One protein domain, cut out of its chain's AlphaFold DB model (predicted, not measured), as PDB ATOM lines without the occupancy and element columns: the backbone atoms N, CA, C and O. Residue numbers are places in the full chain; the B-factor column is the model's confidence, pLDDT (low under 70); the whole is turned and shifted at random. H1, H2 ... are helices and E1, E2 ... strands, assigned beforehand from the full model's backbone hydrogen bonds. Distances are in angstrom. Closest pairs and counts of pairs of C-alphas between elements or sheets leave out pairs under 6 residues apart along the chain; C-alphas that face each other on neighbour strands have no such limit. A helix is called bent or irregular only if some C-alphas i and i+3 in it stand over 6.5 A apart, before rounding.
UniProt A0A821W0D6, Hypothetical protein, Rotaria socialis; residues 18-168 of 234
ATOM      1  N   ILE A  18      46.563  64.209 -46.926       73.88
ATOM      2  CA  ILE A  18      46.750  64.163 -48.384       73.88
ATOM      3  C   ILE A  18      47.308  62.801 -48.828       73.88
ATOM      4  O   ILE A  18      46.876  62.246 -49.840       73.88
ATOM      5  N   VAL A  19      48.260  62.237 -48.080       75.56
ATOM      6  CA  VAL A  19      48.842  60.922 -48.387       75.56
ATOM      7  C   VAL A  19      47.825  59.812 -48.128       75.56
ATOM      8  O   VAL A  19      47.670  58.924 -48.967       75.56
ATOM      9  N   LEU A  20      47.059  59.903 -47.038       71.69
ATOM     10  CA  LEU A  20      45.966  58.970 -46.743       71.69
ATOM     11  C   LEU A  20      44.913  58.946 -47.861       71.69
ATOM     12  O   LEU A  20      44.517  57.870 -48.309       71.69
ATOM     13  N   GLN A  21      44.507  60.115 -48.367       69.12
ATOM     14  CA  GLN A  21      43.561  60.221 -49.482       69.12
ATOM     15  C   GLN A  21      44.095  59.565 -50.764       69.12
ATOM     16  O   GLN A  21      43.369  58.806 -51.408       69.12
ATOM     17  N   LYS A  22      45.373  59.783 -51.105       74.44
ATOM     18  CA  LYS A  22      46.016  59.146 -52.270       74.44
ATOM     19  C   LYS A  22      46.091  57.622 -52.138       74.44
ATOM     20  O   LYS A  22      45.811  56.911 -53.100       74.44
ATOM     21  N   LEU A  23      46.432  57.111 -50.954       69.94
ATOM     22  CA  LEU A  23      46.504  55.667 -50.700       69.94
ATOM     23  C   LEU A  23      45.123  55.002 -50.731       69.94
ATOM     24  O   LEU A  23      44.993  53.876 -51.215       69.94
ATOM     25  N   CYS A  24      44.086  55.705 -50.272       67.56
ATOM     26  CA  CYS A  24      42.704  55.246 -50.367       67.56
ATOM     27  C   CYS A  24      42.211  55.195 -51.821       67.56
ATOM     28  O   CYS A  24      41.567  54.222 -52.206       67.56
ATOM     29  N   ALA A  25      42.541  56.200 -52.639       64.06
ATOM     30  CA  ALA A  25      42.065  56.318 -54.020       64.06
ATOM     31  C   ALA A  25      42.492  55.147 -54.926       64.06
ATOM     32  O   ALA A  25      41.745  54.767 -55.823       64.06
ATOM     33  N   ASN A  26      43.648  54.527 -54.663       59.69
ATOM     34  CA  ASN A  26      44.168  53.420 -55.473       59.69
ATOM     35  C   ASN A  26      43.634  52.031 -55.069       59.69
ATOM     36  O   ASN A  26      43.874  51.055 -55.777       59.69
ATOM     37  N   ARG A  27      42.916  51.905 -53.943       59.38
ATOM     38  CA  ARG A  27      42.455  50.607 -53.400       59.38
ATOM     39  C   ARG A  27      40.994  50.268 -53.714       59.38
ATOM     40  O   ARG A  27      40.543  49.162 -53.431       59.38
ATOM     41  N   THR A  28      40.252  51.190 -54.318       51.97
ATOM     42  CA  THR A  28      38.779  51.173 -54.392       51.97
ATOM     43  C   THR A  28      38.172  50.334 -55.514       51.97
ATOM     44  O   THR A  28      36.953  50.202 -55.562       51.97
ATOM     45  N   GLN A  29      38.946  49.707 -56.404       53.56
ATOM     46  CA  GLN A  29      38.338  49.056 -57.579       53.56
ATOM     47  C   GLN A  29      37.521  47.780 -57.289       53.56
ATOM     48  O   GLN A  29      36.784  47.337 -58.168       53.56
ATOM     49  N   ARG A  30      37.603  47.178 -56.090       59.28
ATOM     50  CA  ARG A  30      36.893  45.913 -55.784       59.28
ATOM     51  C   ARG A  30      35.889  45.970 -54.632       59.28
ATOM     52  O   ARG A  30      35.040  45.081 -54.544       59.28
ATOM     53  N   GLU A  31      35.945  46.976 -53.763       68.12
ATOM     54  CA  GLU A  31      35.012  47.085 -52.637       68.12
ATOM     55  C   GLU A  31      33.730  47.821 -53.058       68.12
ATOM     56  O   GLU A  31      33.785  48.865 -53.701       68.12
ATOM     57  N   LYS A  32      32.558  47.269 -52.715       81.31
ATOM     58  CA  LYS A  32      31.260  47.920 -52.972       81.31
ATOM     59  C   LYS A  32      30.887  48.924 -51.886       81.31
ATOM     60  O   LYS A  32      30.209  49.898 -52.185       81.31
ATOM     61  N   ILE A  33      31.346  48.688 -50.658       82.94
ATOM     62  CA  ILE A  33      31.320  49.657 -49.560       82.94
ATOM     63  C   ILE A  33      32.767  50.117 -49.342       82.94
ATOM     64  O   ILE A  33      33.631  49.250 -49.218       82.94
ATOM     65  N   PRO A  34      33.063  51.429 -49.314       85.69
ATOM     66  CA  PRO A  34      34.429  51.940 -49.199       85.69
ATOM     67  C   PRO A  34      34.973  51.766 -47.769       85.69
ATOM     68  O   PRO A  34      35.059  52.724 -47.001       85.69
ATOM     69  N   SER A  35      35.357  50.542 -47.407       88.31
ATOM     70  CA  SER A  35      35.677  50.144 -46.029       88.31
ATOM     71  C   SER A  35      36.933  50.842 -45.511       88.31
ATOM     72  O   SER A  35      36.930  51.386 -44.409       88.31
ATOM     73  N   VAL A  36      37.990  50.903 -46.331       88.31
ATOM     74  CA  VAL A  36      39.246  51.588 -45.969       88.31
ATOM     75  C   VAL A  36      39.050  53.104 -45.809       88.31
ATOM     76  O   VAL A  36      39.437  53.620 -44.760       88.31
ATOM     77  N   PRO A  37      38.429  53.836 -46.759       87.00
ATOM     78  CA  PRO A  37      38.109  55.249 -46.550       87.00
ATOM     79  C   PRO A  37      37.282  55.517 -45.290       87.00
ATOM     80  O   PRO A  37      37.566  56.479 -44.580       87.00
ATOM     81  N   LEU A  38      36.293  54.668 -44.984       87.81
ATOM     82  CA  LEU A  38      35.477  54.801 -43.774       87.81
ATOM     83  C   LEU A  38      36.306  54.585 -42.502       87.81
ATOM     84  O   LEU A  38      36.197  55.374 -41.565       87.81
ATOM     85  N   PHE A  39      37.187  53.581 -42.494       90.69
ATOM     86  CA  PHE A  39      38.115  53.353 -41.388       90.69
ATOM     87  C   PHE A  39      39.025  54.567 -41.166       90.69
ATOM     88  O   PHE A  39      39.110  55.085 -40.056       90.69
ATOM     89  N   VAL A  40      39.657  55.070 -42.230       88.56
ATOM     90  CA  VAL A  40      40.552  56.237 -42.173       88.56
ATOM     91  C   VAL A  40      39.799  57.489 -41.722       88.56
ATOM     92  O   VAL A  40      40.325  58.279 -40.938       88.56
ATOM     93  N   ALA A  41      38.562  57.684 -42.180       86.69
ATOM     94  CA  ALA A  41      37.743  58.817 -41.766       86.69
ATOM     95  C   ALA A  41      37.479  58.809 -40.253       86.69
ATOM     96  O   ALA A  41      37.508  59.880 -39.639       86.69
ATOM     97  N   HIS A  42      37.274  57.625 -39.671       89.50
ATOM     98  CA  HIS A  42      36.943  57.446 -38.261       89.50
ATOM     99  C   HIS A  42      38.183  57.445 -37.352       89.50
ATOM    100  O   HIS A  42      38.227  58.192 -36.381       89.50
ATOM    101  N   TYR A  43      39.216  56.673 -37.699       89.12
ATOM    102  CA  TYR A  43      40.389  56.427 -36.847       89.12
ATOM    103  C   TYR A  43      41.639  57.219 -37.245       89.12
ATOM    104  O   TYR A  43      42.666  57.121 -36.582       89.12
ATOM    105  N   LYS A  44      41.576  57.999 -38.333       88.31
ATOM    106  CA  LYS A  44      42.671  58.856 -38.832       88.31
ATOM    107  C   LYS A  44      43.986  58.117 -39.124       88.31
ATOM    108  O   LYS A  44      45.038  58.739 -39.188       88.31
ATOM    109  N   THR A  45      43.923  56.810 -39.361       86.88
ATOM    110  CA  THR A  45      45.077  55.961 -39.683       86.88
ATOM    111  C   THR A  45      44.678  54.842 -40.644       86.88
ATOM    112  O   THR A  45      43.487  54.591 -40.857       86.88
ATOM    113  N   LEU A  46      45.665  54.177 -41.247       86.69
ATOM    114  CA  LEU A  46      45.431  53.008 -42.091       86.69
ATOM    115  C   LEU A  46      45.206  51.751 -41.235       86.69
ATOM    116  O   LEU A  46      45.953  51.527 -40.283       86.69
ATOM    117  N   PRO A  47      44.212  50.916 -41.585       90.88
ATOM    118  CA  PRO A  47      43.958  49.674 -40.869       90.88
ATOM    119  C   PRO A  47      44.947  48.571 -41.253       90.88
ATOM    120  O   PRO A  47      45.309  48.426 -42.426       90.88
ATOM    121  N   CYS A  48      45.252  47.702 -40.292       91.00
ATOM    122  CA  CYS A  48      45.643  46.326 -40.578       91.00
ATOM    123  C   CYS A  48      44.446  45.580 -41.182       91.00
ATOM    124  O   CYS A  48      43.298  45.865 -40.843       91.00
ATOM    125  N   VAL A  49      44.698  44.631 -42.087       91.38
ATOM    126  CA  VAL A  49      43.630  43.915 -42.797       91.38
ATOM    127  C   VAL A  49      43.810  42.411 -42.643       91.38
ATOM    128  O   VAL A  49      44.812  41.847 -43.072       91.38
ATOM    129  N   PHE A  50      42.800  41.752 -42.080       91.56
ATOM    130  CA  PHE A  50      42.730  40.300 -41.980       91.56
ATOM    131  C   PHE A  50      41.593  39.786 -42.860       91.56
ATOM    132  O   PHE A  50      40.425  40.072 -42.605       91.56
ATOM    133  N   LYS A  51      41.922  39.035 -43.913       91.75
ATOM    134  CA  LYS A  51      40.934  38.443 -44.824       91.75
ATOM    135  C   LYS A  51      40.903  36.940 -44.633       91.75
ATOM    136  O   LYS A  51      41.951  36.299 -44.640       91.75
ATOM    137  N   PHE A  52      39.707  36.377 -44.535       88.88
ATOM    138  CA  PHE A  52      39.547  34.931 -44.496       88.88
ATOM    139  C   PHE A  52      38.267  34.460 -45.178       88.88
ATOM    140  O   PHE A  52      37.264  35.168 -45.282       88.88
ATOM    141  N   SER A  53      38.329  33.214 -45.623       88.81
ATOM    142  CA  SER A  53      37.196  32.368 -45.975       88.81
ATOM    143  C   SER A  53      37.293  31.089 -45.149       88.81
ATOM    144  O   SER A  53      38.333  30.817 -44.542       88.81
ATOM    145  N   HIS A  54      36.235  30.279 -45.126       88.75
ATOM    146  CA  HIS A  54      36.353  28.966 -44.502       88.75
ATOM    147  C   HIS A  54      37.431  28.136 -45.237       88.75
ATOM    148  O   HIS A  54      37.521  28.214 -46.466       88.75
ATOM    149  N   PRO A  55      38.283  27.369 -44.526       81.38
ATOM    150  CA  PRO A  55      39.366  26.602 -45.150       81.38
ATOM    151  C   PRO A  55      38.861  25.480 -46.070       81.38
ATOM    152  O   PRO A  55      39.554  25.054 -46.992       81.38
ATOM    153  N   GLU A  56      37.651  24.989 -45.821       82.12
ATOM    154  CA  GLU A  56      37.009  24.001 -46.682       82.12
ATOM    155  C   GLU A  56      36.340  24.665 -47.887       82.12
ATOM    156  O   GLU A  56      35.499  25.546 -47.733       82.12
ATOM    157  N   SER A  57      36.657  24.193 -49.093       79.81
ATOM    158  CA  SER A  57      36.279  24.845 -50.359       79.81
ATOM    159  C   SER A  57      34.779  25.025 -50.604       79.81
ATOM    160  O   SER A  57      34.404  25.843 -51.436       79.81
ATOM    161  N   ASN A  58      33.927  24.264 -49.915       85.88
ATOM    162  CA  ASN A  58      32.465  24.332 -50.067       85.88
ATOM    163  C   ASN A  58      31.776  24.778 -48.778       85.88
ATOM    164  O   ASN A  58      30.550  24.749 -48.704       85.88
ATOM    165  N   ALA A  59      32.548  25.128 -47.752       90.31
ATOM    166  CA  ALA A  59      31.996  25.693 -46.542       90.31
ATOM    167  C   ALA A  59      31.798  27.194 -46.730       90.31
ATOM    168  O   ALA A  59      32.652  27.907 -47.260       90.31
ATOM    169  N   LEU A  60      30.650  27.660 -46.274       94.00
ATOM    170  CA  LEU A  60      30.241  29.048 -46.271       94.00
ATOM    171  C   LEU A  60      29.908  29.437 -44.838       94.00
ATOM    172  O   LEU A  60      29.545  28.597 -44.019       94.00
ATOM    173  N   LEU A  61      30.033  30.720 -44.537       94.94
ATOM    174  CA  LEU A  61      29.776  31.232 -43.200       94.94
ATOM    175  C   LEU A  61      28.301  31.613 -43.059       94.94
ATOM    176  O   LEU A  61      27.748  32.276 -43.937       94.94
ATOM    177  N   HIS A  62      27.669  31.198 -41.965       95.56
ATOM    178  CA  HIS A  62      26.259  31.454 -41.690       95.56
ATOM    179  C   HIS A  62      26.075  32.856 -41.100       95.56
ATOM    180  O   HIS A  62      26.465  33.124 -39.960       95.56
ATOM    181  N   MET A  63      25.503  33.772 -41.888       94.25
ATOM    182  CA  MET A  63      25.483  35.197 -41.554       94.25
ATOM    183  C   MET A  63      24.721  35.498 -40.260       94.25
ATOM    184  O   MET A  63      25.283  36.200 -39.420       94.25
ATOM    185  N   PRO A  64      23.496  34.987 -40.036       94.25
ATOM    186  CA  PRO A  64      22.734  35.368 -38.847       94.25
ATOM    187  C   PRO A  64      23.364  34.868 -37.550       94.25
ATOM    188  O   PRO A  64      23.398  35.611 -36.571       94.25
ATOM    189  N   SER A  65      23.962  33.671 -37.550       95.19
ATOM    190  CA  SER A  65      24.734  33.186 -36.398       95.19
ATOM    191  C   SER A  65      25.930  34.081 -36.088       95.19
ATOM    192  O   SER A  65      26.165  34.395 -34.925       95.19
ATOM    193  N   ILE A  66      26.647  34.550 -37.114       95.44
ATOM    194  CA  ILE A  66      27.764  35.486 -36.932       95.44
ATOM    195  C   ILE A  66      27.282  36.826 -36.380       95.44
ATOM    196  O   ILE A  66      27.888  37.351 -35.451       95.44
ATOM    197  N   LEU A  67      26.194  37.384 -36.912       94.56
ATOM    198  CA  LEU A  67      25.654  38.651 -36.413       94.56
ATOM    199  C   LEU A  67      25.178  38.530 -34.961       94.56
ATOM    200  O   LEU A  67      25.425  39.435 -34.168       94.56
ATOM    201  N   ASN A  68      24.562  37.404 -34.595       95.12
ATOM    202  CA  ASN A  68      24.179  37.119 -33.212       95.12
ATOM    203  C   ASN A  68      25.402  37.003 -32.298       95.12
ATOM    204  O   ASN A  68      25.402  37.576 -31.214       95.12
ATOM    205  N   TYR A  69      26.459  36.322 -32.745       95.38
ATOM    206  CA  TYR A  69      27.730  36.259 -32.022       95.38
ATOM    207  C   TYR A  69      28.329  37.655 -31.804       95.38
ATOM    208  O   TYR A  69      28.656  38.010 -30.676       95.38
ATOM    209  N   LEU A  70      28.402  38.490 -32.848       94.94
ATOM    210  CA  LEU A  70      28.920  39.858 -32.728       94.94
ATOM    211  C   LEU A  70      28.074  40.715 -31.780       94.94
ATOM    212  O   LEU A  70      28.619  41.475 -30.981       94.94
ATOM    213  N   LYS A  71      26.747  40.577 -31.829       94.25
ATOM    214  CA  LYS A  71      25.841  41.272 -30.913       94.25
ATOM    215  C   LYS A  71      26.067  40.848 -29.460       94.25
ATOM    216  O   LYS A  71      26.149  41.707 -28.590       94.25
ATOM    217  N   ASN A  72      26.166  39.546 -29.205       94.50
ATOM    218  CA  ASN A  72      26.227  39.007 -27.848       94.50
ATOM    219  C   ASN A  72      27.609  39.190 -27.208       94.50
ATOM    220  O   ASN A  72      27.693  39.636 -26.070       94.50
ATOM    221  N   GLU A  73      28.682  38.897 -27.942       94.06
ATOM    222  CA  GLU A  73      30.049  38.900 -27.398       94.06
ATOM    223  C   GLU A  73      30.727  40.272 -27.481       94.06
ATOM    224  O   GLU A  73      31.602  40.587 -26.678       94.06
ATOM    225  N   TYR A  74      30.335  41.106 -28.450       91.69
ATOM    226  CA  TYR A  74      30.953  42.421 -28.676       91.69
ATOM    227  C   TYR A  74      29.983  43.583 -28.464       91.69
ATOM    228  O   TYR A  74      30.360  44.727 -28.709       91.69
ATOM    229  N   GLY A  75      28.749  43.317 -28.020       90.88
ATOM    230  CA  GLY A  75      27.737  44.354 -27.812       90.88
ATOM    231  C   GLY A  75      27.382  45.115 -29.092       90.88
ATOM    232  O   GLY A  75      26.999  46.280 -29.021       90.88
ATOM    233  N   HIS A  76      27.567  44.495 -30.265       92.38
ATOM    234  CA  HIS A  76      27.429  45.177 -31.549       92.38
ATOM    235  C   HIS A  76      25.989  45.621 -31.824       92.38
ATOM    236  O   HIS A  76      25.054  44.813 -31.781       92.38
ATOM    237  N   ASP A  77      25.825  46.891 -32.190       89.44
ATOM    238  CA  ASP A  77      24.552  47.460 -32.619       89.44
ATOM    239  C   ASP A  77      24.418  47.420 -34.146       89.44
ATOM    240  O   ASP A  77      25.026  48.203 -34.881       89.44
ATOM    241  N   LEU A  78      23.556  46.517 -34.615       86.12
ATOM    242  CA  LEU A  78      23.272  46.296 -36.034       86.12
ATOM    243  C   LEU A  78      22.649  47.515 -36.730       86.12
ATOM    244  O   LEU A  78      22.648  47.561 -37.961       86.12
ATOM    245  N   THR A  79      22.090  48.481 -35.992       85.38
ATOM    246  CA  THR A  79      21.482  49.683 -36.587       85.38
ATOM    247  C   THR A  79      22.522  50.656 -37.146       85.38
ATOM    248  O   THR A  79      22.210  51.423 -38.055       85.38
ATOM    249  N   ASN A  80      23.771  50.557 -36.680       85.06
ATOM    250  CA  ASN A  80      24.895  51.371 -37.144       85.06
ATOM    251  C   ASN A  80      25.635  50.750 -38.340       85.06
ATOM    252  O   ASN A  80      26.648  51.287 -38.796       85.06
ATOM    253  N   ASP A  81      25.149  49.620 -38.856       91.81
ATOM    254  CA  ASP A  81      25.761  48.948 -39.994       91.81
ATOM    255  C   ASP A  81      25.538  49.720 -41.293       91.81
ATOM    256  O   ASP A  81      24.417  50.089 -41.654       91.81
ATOM    257  N   VAL A  82      26.600  49.849 -42.086       91.12
ATOM    258  CA  VAL A  82      26.463  50.286 -43.476       91.12
ATOM    259  C   VAL A  82      26.123  49.064 -44.316       91.12
ATOM    260  O   VAL A  82      26.922  48.131 -44.438       91.12
ATOM    261  N   VAL A  83      24.931  49.055 -44.908       92.50
ATOM    262  CA  VAL A  83      24.447  47.941 -45.729       92.50
ATOM    263  C   VAL A  83      24.168  48.385 -47.155       92.50
ATOM    264  O   VAL A  83      23.524  49.401 -47.399       92.50
ATOM    265  N   LEU A  84      24.601  47.573 -48.117       89.56
ATOM    266  CA  LEU A  84      24.107  47.649 -49.485       89.56
ATOM    267  C   LEU A  84      23.077  46.545 -49.671       89.56
ATOM    268  O   LEU A  84      23.404  45.356 -49.624       89.56
ATOM    269  N   GLN A  85      21.823  46.942 -49.856       89.88
ATOM    270  CA  GLN A  85      20.719  46.004 -49.984       89.88
ATOM    271  C   GLN A  85      20.552  45.515 -51.423       89.88
ATOM    272  O   GLN A  85      20.780  46.243 -52.389       89.88
ATOM    273  N   ARG A  86      20.093  44.274 -51.564       88.38
ATOM    274  CA  ARG A  86      19.670  43.690 -52.835       88.38
ATOM    275  C   ARG A  86      18.330  42.998 -52.666       88.38
ATOM    276  O   ARG A  86      18.080  42.339 -51.662       88.38
ATOM    277  N   TYR A  87      17.482  43.130 -53.678       87.56
ATOM    278  CA  TYR A  87      16.207  42.430 -53.732       87.56
ATOM    279  C   TYR A  87      16.385  40.996 -54.237       87.56
ATOM    280  O   TYR A  87      16.933  40.764 -55.322       87.56
ATOM    281  N   HIS A  88      15.896  40.025 -53.472       83.75
ATOM    282  CA  HIS A  88      15.857  38.626 -53.864       83.75
ATOM    283  C   HIS A  88      14.510  38.294 -54.518       83.75
ATOM    284  O   HIS A  88      13.472  38.225 -53.863       83.75
ATOM    285  N   LYS A  89      14.520  38.065 -55.837       83.94
ATOM    286  CA  LYS A  89      13.291  37.902 -56.637       83.94
ATOM    287  C   LYS A  89      12.408  36.728 -56.207       83.94
ATOM    288  O   LYS A  89      11.192  36.841 -56.346       83.94
ATOM    289  N   LYS A  90      13.010  35.622 -55.744       79.62
ATOM    290  CA  LYS A  90      12.286  34.397 -55.368       79.62
ATOM    291  C   LYS A  90      11.605  34.551 -54.005       79.62
ATOM    292  O   LYS A  90      10.405  34.341 -53.928       79.62
ATOM    293  N   SER A  91      12.338  34.991 -52.977       76.06
ATOM    294  CA  SER A  91      11.769  35.189 -51.631       76.06
ATOM    295  C   SER A  91      11.023  36.513 -51.457       76.06
ATOM    296  O   SER A  91      10.396  36.722 -50.429       76.06
ATOM    297  N   LYS A  92      11.093  37.418 -52.444       84.06
ATOM    298  CA  LYS A  92      10.475  38.754 -52.409       84.06
ATOM    299  C   LYS A  92      10.966  39.638 -51.255       84.06
ATOM    300  O   LYS A  92      10.267  40.560 -50.850       84.06
ATOM    301  N   GLN A  93      12.182  39.401 -50.765       82.81
ATOM    302  CA  GLN A  93      12.771  40.114 -49.629       82.81
ATOM    303  C   GLN A  93      14.029  40.889 -50.029       82.81
ATOM    304  O   GLN A  93      14.762  40.490 -50.937       82.81
ATOM    305  N   PHE A  94      14.299  41.981 -49.317       85.81
ATOM    306  CA  PHE A  94      15.600  42.642 -49.352       85.81
ATOM    307  C   PHE A  94      16.559  41.963 -48.377       85.81
ATOM    308  O   PHE A  94      16.169  41.580 -47.277       85.81
ATOM    309  N   PHE A  95      17.822  41.845 -48.767       86.38
ATOM    310  CA  PHE A  95      18.895  41.390 -47.888       86.38
ATOM    311  C   PHE A  95      20.133  42.265 -48.053       86.38
ATOM    312  O   PHE A  95      20.326  42.892 -49.096       86.38
ATOM    313  N   ALA A  96      20.983  42.305 -47.028       87.25
ATOM    314  CA  ALA A  96      22.251  43.026 -47.076       87.25
ATOM    315  C   ALA A  96      23.265  42.231 -47.914       87.25
ATOM    316  O   ALA A  96      23.897  41.311 -47.409       87.25
ATOM    317  N   GLN A  97      23.414  42.570 -49.197       87.12
ATOM    318  CA  GLN A  97      24.384  41.932 -50.095       87.12
ATOM    319  C   GLN A  97      25.829  42.221 -49.670       87.12
ATOM    320  O   GLN A  97      26.721  41.386 -49.832       87.12
ATOM    321  N   TYR A  98      26.048  43.421 -49.145       88.94
ATOM    322  CA  TYR A  98      27.286  43.821 -48.498       88.94
ATOM    323  C   TYR A  98      26.918  44.468 -47.173       88.94
ATOM    324  O   TYR A  98      25.932  45.206 -47.096       88.94
ATOM    325  N   ARG A  99      27.697  44.180 -46.133       93.06
ATOM    326  CA  ARG A  99      27.503  44.743 -44.799       93.06
ATOM    327  C   ARG A  99      28.857  45.100 -44.214       93.06
ATOM    328  O   ARG A  99      29.778  44.287 -44.271       93.06
ATOM    329  N   LEU A 100      28.951  46.302 -43.670       93.75
ATOM    330  CA  LEU A 100      30.092  46.799 -42.924       93.75
ATOM    331  C   LEU A 100      29.642  47.061 -41.485       93.75
ATOM    332  O   LEU A 100      28.803  47.931 -41.257       93.75
ATOM    333  N   CYS A 101      30.197  46.310 -40.543       94.12
ATOM    334  CA  CYS A 101      29.934  46.441 -39.117       94.12
ATOM    335  C   CYS A 101      31.085  47.187 -38.456       94.12
ATOM    336  O   CYS A 101      32.221  46.717 -38.483       94.12
ATOM    337  N   ASN A 102      30.800  48.338 -37.855       92.50
ATOM    338  CA  ASN A 102      31.767  49.026 -37.008       92.50
ATOM    339  C   ASN A 102      31.563  48.567 -35.564       92.50
ATOM    340  O   ASN A 102      30.582  48.956 -34.940       92.50
ATOM    341  N   LEU A 103      32.491  47.762 -35.045       92.06
ATOM    342  CA  LEU A 103      32.448  47.296 -33.655       92.06
ATOM    343  C   LEU A 103      32.937  48.368 -32.664       92.06
ATOM    344  O   LEU A 103      33.003  48.120 -31.461       92.06
ATOM    345  N   GLY A 104      33.328  49.545 -33.163       87.81
ATOM    346  CA  GLY A 104      34.022  50.558 -32.382       87.81
ATOM    347  C   GLY A 104      35.447  50.130 -32.032       87.81
ATOM    348  O   GLY A 104      35.930  49.081 -32.466       87.81
ATOM    349  N   ASN A 105      36.132  50.970 -31.252       88.81
ATOM    350  CA  ASN A 105      37.479  50.702 -30.735       88.81
ATOM    351  C   ASN A 105      38.445  50.208 -31.818       88.81
ATOM    352  O   ASN A 105      39.126  49.212 -31.643       88.81
ATOM    353  N   GLY A 106      38.441  50.831 -32.991       92.81
ATOM    354  CA  GLY A 106      39.410  50.500 -34.025       92.81
ATOM    355  C   GLY A 106      39.148  49.201 -34.772       92.81
ATOM    356  O   GLY A 106      40.091  48.734 -35.391       92.81
ATOM    357  N   ILE A 107      37.949  48.600 -34.734       95.25
ATOM    358  CA  ILE A 107      37.635  47.358 -35.469       95.25
ATOM    359  C   ILE A 107      36.407  47.543 -36.370       95.25
ATOM    360  O   ILE A 107      35.317  47.884 -35.917       95.25
ATOM    361  N   ILE A 108      36.573  47.248 -37.660       95.19
ATOM    362  CA  ILE A 108      35.510  47.238 -38.668       95.19
ATOM    363  C   ILE A 108      35.518  45.891 -39.401       95.19
ATOM    364  O   ILE A 108      36.557  45.437 -39.871       95.19
ATOM    365  N   ILE A 109      34.355  45.260 -39.543       95.56
ATOM    366  CA  ILE A 109      34.175  43.975 -40.226       95.56
ATOM    367  C   ILE A 109      33.383  44.191 -41.508       95.56
ATOM    368  O   ILE A 109      32.307  44.779 -41.491       95.56
ATOM    369  N   TYR A 110      33.884  43.668 -42.616       94.50
ATOM    370  CA  TYR A 110      33.243  43.723 -43.916       94.50
ATOM    371  C   TYR A 110      32.900  42.321 -44.419       94.50
ATOM    372  O   TYR A 110      33.762  41.449 -44.558       94.50
ATOM    373  N   PHE A 111      31.621  42.116 -44.714       93.88
ATOM    374  CA  PHE A 111      31.079  40.857 -45.204       93.88
ATOM    375  C   PHE A 111      30.970  40.866 -46.729       93.88
ATOM    376  O   PHE A 111      30.275  41.704 -47.314       93.88
ATOM    377  N   HIS A 112      31.623  39.901 -47.376       88.50
ATOM    378  CA  HIS A 112      31.661  39.770 -48.828       88.50
ATOM    379  C   HIS A 112      30.872  38.559 -49.331       88.50
ATOM    380  O   HIS A 112      30.930  37.466 -48.772       88.50
ATOM    381  N   GLY A 113      30.212  38.731 -50.479       86.44
ATOM    382  CA  GLY A 113      29.575  37.618 -51.185       86.44
ATOM    383  C   GLY A 113      28.349  37.065 -50.467       86.44
ATOM    384  O   GLY A 113      28.102  35.863 -50.540       86.44
ATOM    385  N   VAL A 114      27.590  37.934 -49.790       91.69
ATOM    386  CA  VAL A 114      26.351  37.540 -49.119       91.69
ATOM    387  C   VAL A 114      25.319  37.102 -50.160       91.69
ATOM    388  O   VAL A 114      25.072  37.813 -51.143       91.69
ATOM    389  N   LYS A 115      24.709  35.931 -49.961       90.88
ATOM    390  CA  LYS A 115      23.662  35.378 -50.833       90.88
ATOM    391  C   LYS A 115      22.722  34.451 -50.064       90.88
ATOM    392  O   LYS A 115      23.118  33.856 -49.068       90.88
ATOM    393  N   PHE A 116      21.498  34.298 -50.569       90.56
ATOM    394  CA  PHE A 116      20.602  33.224 -50.139       90.56
ATOM    395  C   PHE A 116      20.937  31.917 -50.853       90.56
ATOM    396  O   PHE A 116      21.217  31.915 -52.056       90.56
ATOM    397  N   MET A 117      20.868  30.810 -50.120       88.25
ATOM    398  CA  MET A 117      21.071  29.461 -50.638       88.25
ATOM    399  C   MET A 117      20.095  28.479 -49.990       88.25
ATOM    400  O   MET A 117      20.044  28.386 -48.772       88.25
ATOM    401  N   SER A 118      19.352  27.733 -50.808       85.62
ATOM    402  CA  SER A 118      18.463  26.643 -50.365       85.62
ATOM    403  C   SER A 118      19.179  25.291 -50.299       85.62
ATOM    404  O   SER A 118      18.831  24.412 -49.518       85.62
ATOM    405  N   ASP A 119      20.210  25.108 -51.123       85.44
ATOM    406  CA  ASP A 119      20.910  23.835 -51.259       85.44
ATOM    407  C   ASP A 119      22.049  23.730 -50.239       85.44
ATOM    408  O   ASP A 119      23.226  23.678 -50.595       85.44
ATOM    409  N   ILE A 120      21.713  23.690 -48.949       87.06
ATOM    410  CA  ILE A 120      22.690  23.661 -47.852       87.06
ATOM    411  C   ILE A 120      22.683  22.314 -47.109       87.06
ATOM    412  O   ILE A 120      21.647  21.660 -46.950       87.06
ATOM    413  N   GLN A 121      23.864  21.870 -46.676       87.56
ATOM    414  CA  GLN A 121      24.023  20.897 -45.598       87.56
ATOM    415  C   GLN A 121      24.418  21.654 -44.329       87.56
ATOM    416  O   GLN A 121      25.347  22.463 -44.332       87.56
ATOM    417  N   ASN A 122      23.685  21.406 -43.252       87.38
ATOM    418  CA  ASN A 122      23.733  22.204 -42.038       87.38
ATOM    419  C   ASN A 122      24.175  21.325 -40.854       87.38
ATOM    420  O   ASN A 122      23.318  20.837 -40.121       87.38
ATOM    421  N   PRO A 123      25.490  21.077 -40.680       84.88
ATOM    422  CA  PRO A 123      26.013  20.246 -39.584       84.88
ATOM    423  C   PRO A 123      25.601  20.744 -38.201       84.88
ATOM    424  O   PRO A 123      25.486  19.964 -37.264       84.88
ATOM    425  N   ASN A 124      25.410  22.054 -38.086       86.69
ATOM    426  CA  ASN A 124      25.195  22.746 -36.827       86.69
ATOM    427  C   ASN A 124      23.704  22.919 -36.490       86.69
ATOM    428  O   ASN A 124      23.382  23.581 -35.508       86.69
ATOM    429  N   ASN A 125      22.796  22.348 -37.293       87.31
ATOM    430  CA  ASN A 125      21.345  22.385 -37.082       87.31
ATOM    431  C   ASN A 125      20.769  23.799 -36.864       87.31
ATOM    432  O   ASN A 125      19.817  23.983 -36.108       87.31
ATOM    433  N   TYR A 126      21.327  24.811 -37.536       87.56
ATOM    434  CA  TYR A 126      20.751  26.157 -37.552       87.56
ATOM    435  C   TYR A 126      19.325  26.159 -38.124       87.56
ATOM    436  O   TYR A 126      19.025  25.417 -39.061       87.56
ATOM    437  N   SER A 127      18.455  27.026 -37.607       85.62
ATOM    438  CA  SER A 127      17.173  27.313 -38.254       85.62
ATOM    439  C   SER A 127      17.400  27.950 -39.623       85.62
ATOM    440  O   SER A 127      18.363  28.697 -39.794       85.62
ATOM    441  N   SER A 128      16.510  27.692 -40.580       84.50
ATOM    442  CA  SER A 128      16.509  28.430 -41.842       84.50
ATOM    443  C   SER A 128      16.198  29.913 -41.610       84.50
ATOM    444  O   SER A 128      15.461  30.278 -40.692       84.50
ATOM    445  N   ASP A 129      16.778  30.774 -42.444       82.56
ATOM    446  CA  ASP A 129      16.707  32.232 -42.281       82.56
ATOM    447  C   ASP A 129      15.530  32.858 -43.032       82.56
ATOM    448  O   ASP A 129      15.141  34.000 -42.776       82.56
ATOM    449  N   ALA A 130      14.997  32.142 -44.022       74.69
ATOM    450  CA  ALA A 130      13.919  32.606 -44.878       74.69
ATOM    451  C   ALA A 130      13.078  31.434 -45.409       74.69
ATOM    452  O   ALA A 130      13.325  30.269 -45.105       74.69
ATOM    453  N   PHE A 131      12.089  31.764 -46.245       66.31
ATOM    454  CA  PHE A 131      11.243  30.802 -46.958       66.31
ATOM    455  C   PHE A 131      12.062  29.753 -47.741       66.31
ATOM    456  O   PHE A 131      13.163  30.045 -48.210       66.31
ATOM    457  N   ASP A 132      11.486  28.563 -47.942       67.88
ATOM    458  CA  ASP A 132      12.084  27.426 -48.669       67.88
ATOM    459  C   ASP A 132      13.424  26.924 -48.093       67.88
ATOM    460  O   ASP A 132      14.348  26.634 -48.856       67.88
ATOM    461  N   ASP A 133      13.566  26.869 -46.765       78.75
ATOM    462  CA  ASP A 133      14.790  26.392 -46.096       78.75
ATOM    463  C   ASP A 133      16.071  27.090 -46.589       78.75
ATOM    464  O   ASP A 133      17.147  26.498 -46.701       78.75
ATOM    465  N   CYS A 134      15.946  28.378 -46.926       86.62
ATOM    466  CA  CYS A 134      17.061  29.185 -47.394       86.62
ATOM    467  C   CYS A 134      17.897  29.707 -46.225       86.62
ATOM    468  O   CYS A 134      17.371  30.174 -45.217       86.62
ATOM    469  N   PHE A 135      19.208  29.725 -46.430       92.00
ATOM    470  CA  PHE A 135      20.202  30.265 -45.512       92.00
ATOM    471  C   PHE A 135      20.893  31.472 -46.143       92.00
ATOM    472  O   PHE A 135      21.221  31.468 -47.337       92.00
ATOM    473  N   LEU A 136      21.130  32.503 -45.343       92.81
ATOM    474  CA  LEU A 136      21.901  33.678 -45.699       92.81
ATOM    475  C   LEU A 136      23.371  33.412 -45.372       92.81
ATOM    476  O   LEU A 136      23.784  33.350 -44.214       92.81
ATOM    477  N   VAL A 137      24.174  33.254 -46.416       94.12
ATOM    478  CA  VAL A 137      25.561  32.804 -46.292       94.12
ATOM    479  C   VAL A 137      26.547  33.793 -46.883       94.12
ATOM    480  O   VAL A 137      26.210  34.561 -47.784       94.12
ATOM    481  N   ILE A 138      27.779  33.740 -46.386       94.50
ATOM    482  CA  ILE A 138      28.881  34.644 -46.723       94.50
ATOM    483  C   ILE A 138      30.064  33.815 -47.221       94.50
ATOM    484  O   ILE A 138      30.387  32.776 -46.642       94.50
ATOM    485  N   SER A 139      30.725  34.270 -48.286       90.19
ATOM    486  CA  SER A 139      31.896  33.572 -48.832       90.19
ATOM    487  C   SER A 139      33.198  33.954 -48.135       90.19
ATOM    488  O   SER A 139      34.095  33.125 -48.001       90.19
ATOM    489  N   SER A 140      33.329  35.214 -47.717       91.50
ATOM    490  CA  SER A 140      34.547  35.725 -47.087       91.50
ATOM    491  C   SER A 140      34.272  36.946 -46.219       91.50
ATOM    492  O   SER A 140      33.289  37.667 -46.410       91.50
ATOM    493  N   ILE A 141      35.167  37.172 -45.266       94.00
ATOM    494  CA  ILE A 141      35.134  38.291 -44.330       94.00
ATOM    495  C   ILE A 141      36.481  39.009 -44.404       94.00
ATOM    496  O   ILE A 141      37.533  38.369 -44.468       94.00
ATOM    497  N   ALA A 142      36.441  40.337 -44.386       93.88
ATOM    498  CA  ALA A 142      37.607  41.184 -44.182       93.88
ATOM    499  C   ALA A 142      37.438  41.959 -42.872       93.88
ATOM    500  O   ALA A 142      36.401  42.574 -42.647       93.88
ATOM    501  N   ILE A 143      38.442  41.930 -42.004       95.12
ATOM    502  CA  ILE A 143      38.471  42.677 -40.749       95.12
ATOM    503  C   ILE A 143      39.553  43.745 -40.877       95.12
ATOM    504  O   ILE A 143      40.711  43.430 -41.142       95.12
ATOM    505  N   TYR A 144      39.164  45.000 -40.700       93.94
ATOM    506  CA  TYR A 144      40.028  46.172 -40.673       93.94
ATOM    507  C   TYR A 144      40.210  46.578 -39.216       93.94
ATOM    508  O   TYR A 144      39.215  46.797 -38.525       93.94
ATOM    509  N   TYR A 145      41.448  46.643 -38.734       95.00
ATOM    510  CA  TYR A 145      41.702  46.834 -37.309       95.00
ATOM    511  C   TYR A 145      42.946  47.671 -37.004       95.00
ATOM    512  O   TYR A 145      43.859  47.764 -37.825       95.00
ATOM    513  N   LEU A 146      42.980  48.281 -35.817       94.12
ATOM    514  CA  LEU A 146      44.196  48.872 -35.252       94.12
ATOM    515  C   LEU A 146      45.168  47.772 -34.786       94.12
ATOM    516  O   LEU A 146      44.708  46.757 -34.263       94.12
ATOM    517  N   PRO A 147      46.496  47.956 -34.908       91.38
ATOM    518  CA  PRO A 147      47.480  46.904 -34.627       91.38
ATOM    519  C   PRO A 147      47.396  46.309 -33.220       91.38
ATOM    520  O   PRO A 147      47.633  45.115 -33.042       91.38
ATOM    521  N   GLU A 148      47.011  47.108 -32.222       93.38
ATOM    522  CA  GLU A 148      46.818  46.652 -30.839       93.38
ATOM    523  C   GLU A 148      45.755  45.550 -30.686       93.38
ATOM    524  O   GLU A 148      45.710  44.854 -29.671       93.38
ATOM    525  N   HIS A 149      44.903  45.354 -31.692       95.00
ATOM    526  CA  HIS A 149      43.844  44.352 -31.686       95.00
ATOM    527  C   HIS A 149      44.198  43.059 -32.416       95.00
ATOM    528  O   HIS A 149      43.320  42.212 -32.552       95.00
ATOM    529  N   ASP A 150      45.449  42.850 -32.836       91.62
ATOM    530  CA  ASP A 150      45.829  41.660 -33.608       91.62
ATOM    531  C   ASP A 150      45.432  40.346 -32.917       91.62
ATOM    532  O   ASP A 150      44.663  39.560 -33.469       91.62
ATOM    533  N   ILE A 151      45.820  40.162 -31.651       92.81
ATOM    534  CA  ILE A 151      45.478  38.959 -30.869       92.81
ATOM    535  C   ILE A 151      43.954  38.788 -30.747       92.81
ATOM    536  O   ILE A 151      43.428  37.681 -30.885       92.81
ATOM    537  N   LYS A 152      43.230  39.891 -30.519       94.88
ATOM    538  CA  LYS A 152      41.766  39.895 -30.400       94.88
ATOM    539  C   LYS A 152      41.105  39.470 -31.713       94.88
ATOM    540  O   LYS A 152      40.197  38.643 -31.691       94.88
ATOM    541  N   VAL A 153      41.584  39.981 -32.847       94.62
ATOM    542  CA  VAL A 153      41.089  39.631 -34.183       94.62
ATOM    543  C   VAL A 153      41.378  38.166 -34.507       94.62
ATOM    544  O   VAL A 153      40.474  37.468 -34.959       94.62
ATOM    545  N   GLN A 154      42.575  37.655 -34.206       92.81
ATOM    546  CA  GLN A 154      42.897  36.236 -34.416       92.81
ATOM    547  C   GLN A 154      41.963  35.305 -33.627       92.81
ATOM    548  O   GLN A 154      41.514  34.285 -34.150       92.81
ATOM    549  N   ASN A 155      41.647  35.648 -32.375       93.75
ATOM    550  CA  ASN A 155      40.716  34.866 -31.560       93.75
ATOM    551  C   ASN A 155      39.285  34.957 -32.099       93.75
ATOM    552  O   ASN A 155      38.651  33.926 -32.314       93.75
ATOM    553  N   MET A 156      38.826  36.165 -32.437       94.94
ATOM    554  CA  MET A 156      37.520  36.377 -33.057       94.94
ATOM    555  C   MET A 156      37.353  35.533 -34.325       94.94
ATOM    556  O   MET A 156      36.324  34.891 -34.495       94.94
ATOM    557  N   VAL A 157      38.359  35.484 -35.200       93.94
ATOM    558  CA  VAL A 157      38.322  34.681 -36.433       93.94
ATOM    559  C   VAL A 157      38.127  33.196 -36.128       93.94
ATOM    560  O   VAL A 157      37.325  32.543 -36.793       93.94
ATOM    561  N   LYS A 158      38.818  32.652 -35.117       93.31
ATOM    562  CA  LYS A 158      38.653  31.244 -34.711       93.31
ATOM    563  C   LYS A 158      37.222  30.942 -34.274       93.31
ATOM    564  O   LYS A 158      36.713  29.868 -34.584       93.31
ATOM    565  N   ASP A 159      36.576  31.878 -33.587       94.81
ATOM    566  CA  ASP A 159      35.181  31.735 -33.176       94.81
ATOM    567  C   ASP A 159      34.221  31.890 -34.357       94.81
ATOM    568  O   ASP A 159      33.320  31.070 -34.526       94.81
ATOM    569  N   LEU A 160      34.465  32.860 -35.242       94.06
ATOM    570  CA  LEU A 160      33.662  33.070 -36.448       94.06
ATOM    571  C   LEU A 160      33.666  31.848 -37.376       94.06
ATOM    572  O   LEU A 160      32.640  31.528 -37.975       94.06
ATOM    573  N   LEU A 161      34.792  31.137 -37.466       92.81
ATOM    574  CA  LEU A 161      34.925  29.922 -38.274       92.81
ATOM    575  C   LEU A 161      34.040  28.763 -37.794       92.81
ATOM    576  O   LEU A 161      33.790  27.852 -38.578       92.81
ATOM    577  N   LYS A 162      33.525  28.790 -36.558       93.50
ATOM    578  CA  LYS A 162      32.591  27.770 -36.046       93.50
ATOM    579  C   LYS A 162      31.206  27.879 -36.693       93.50
ATOM    580  O   LYS A 162      30.483  26.889 -36.786       93.50
ATOM    581  N   TYR A 163      30.844  29.062 -37.186       94.94
ATOM    582  CA  TYR A 163      29.532  29.332 -37.772       94.94
ATOM    583  C   TYR A 163      29.520  29.056 -39.270       94.94
ATOM    584  O   TYR A 163      29.382  29.967 -40.086       94.94
ATOM    585  N   TYR A 164      29.673  27.787 -39.638       93.69
ATOM    586  CA  TYR A 164      29.711  27.368 -41.033       93.69
ATOM    587  C   TYR A 164      28.553  26.443 -41.409       93.69
ATOM    588  O   TYR A 164      27.931  25.778 -40.577       93.69
ATOM    589  N   VAL A 165      28.287  26.412 -42.707       92.88
ATOM    590  CA  VAL A 165      27.380  25.502 -43.401       92.88
ATOM    591  C   VAL A 165      28.041  25.061 -44.702       92.88
ATOM    592  O   VAL A 165      28.946  25.733 -45.191       92.88
ATOM    593  N   PHE A 166      27.606  23.954 -45.296       90.50
ATOM    594  CA  PHE A 166      28.163  23.478 -46.562       90.50
ATOM    595  C   PHE A 166      27.214  23.702 -47.727       90.50
ATOM    596  O   PHE A 166      26.029  23.374 -47.662       90.50
ATOM    597  N   GLU A 167      27.755  24.181 -48.841       88.81
ATOM    598  CA  GLU A 167      27.080  24.102 -50.128       88.81
ATOM    599  C   GLU A 167      26.883  22.628 -50.509       88.81
ATOM    600  O   GLU A 167      27.830  21.834 -50.564       88.81
ATOM    601  N   SER A 168      25.629  22.248 -50.761       84.94
ATOM    602  CA  SER A 168      25.285  20.875 -51.111       84.94
ATOM    603  C   SER A 168      25.882  20.519 -52.461       84.94
ATOM    604  O   SER A 168      25.614  21.158 -53.478       84.94
TER     605      SER A 168
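Overview. This is residues 18 to 168 of the 234 residues of the protein "Hypothetical protein" of Rotaria socialis (UniProt A0A821W0D6). A curled five-stranded antiparallel sheet, E1 E8 E5 E4 E3, has helix H4 over one face and H2 over the other, and at one end E5 and E8 join a smaller, strongly twisted sheet, E6 E7 E2 E9. H1 sits at the far end of the long axis, packed on H2, while H3 grazes both sheets. The printed part has 151 residues, with four named helices and nine strands in the order H1 H2 E1 E2 H3 E3 E4 E5 E6 E7 E8 H4 E9; the class is mixed, helices and strands. It is compact, with a radius of gyration of the C-alphas of 15.8 A, and spans 50 by 33 by 29 A.

Along the chain. Find C-alpha 18 at (46.750, 64.163, -48.384), where H1, residues 18 to 25, begins. Next come H2, residues 35 to 43, E1, 48 to 52, E2, 59 to 62, and H3, 63 to 74, 15.7 A long. E3, residues 82 to 88, is 18.9 A long; E4, 93 to 104, is 29.3 A long and bends by 63 degrees at residue 98. Then read E5, 107 to 112, E6, 115 to 117, E7, 135 to 138, and E8, 140 to 145. H4, residues 147 to 160, is 19.6 A long and irregular, with C-alphas 148 and 151 7.8 A apart. E9, 164 to 167, ends at C-alpha 167, (27.080, 24.102, -50.128).

Arrangement. Begin with the larger sheet, where E3 E4 E5 form a meander, each strand the antiparallel neighbour of the one before. Look for N 84 and O 98, 2.9 A, between E3 and E4; N 109 and O 101, 2.8 A, between E4 and E5; N 110 and O 142, 2.7 A, between E5 and E8; and N 50 and O 143, 2.8 A, between E1 and E8. H4 and H2 make three layers, helices on opposite faces of this sheet: H4 runs along E8 at a height of 8.9 A, and H2 along E5 at 9.0 A. H1 and H2, a helical hairpin, touch, with C-alphas of Cys 24 and Pro 37 closest at 6.0 A. In the other sheet find N 117 and O 135, 2.9 A, for E6 and E7; N 138 and O 61, 2.9 A, for E7 and E2; and N 60 and O 165, 2.8 A, for E2 and E9. H3 and H4 are close but not clearly touching, the C-alphas of Ile 66 and Leu 160 being closest at 6.4 A. Every O i to N i+4 pair is within hydrogen-bond range in H1, H2 and H3; in H4, 8 of 10 are.

Size, cuts and confidence. The C-alphas of Ile 18 and Asp 132, the two farthest apart, are 50.5 A apart. The printed part has no cut. E6 to E7 is the long link, 17 residues. The model's pLDDT is under 70 at residue 21, residues 23 to 31 and residues 131 to 132.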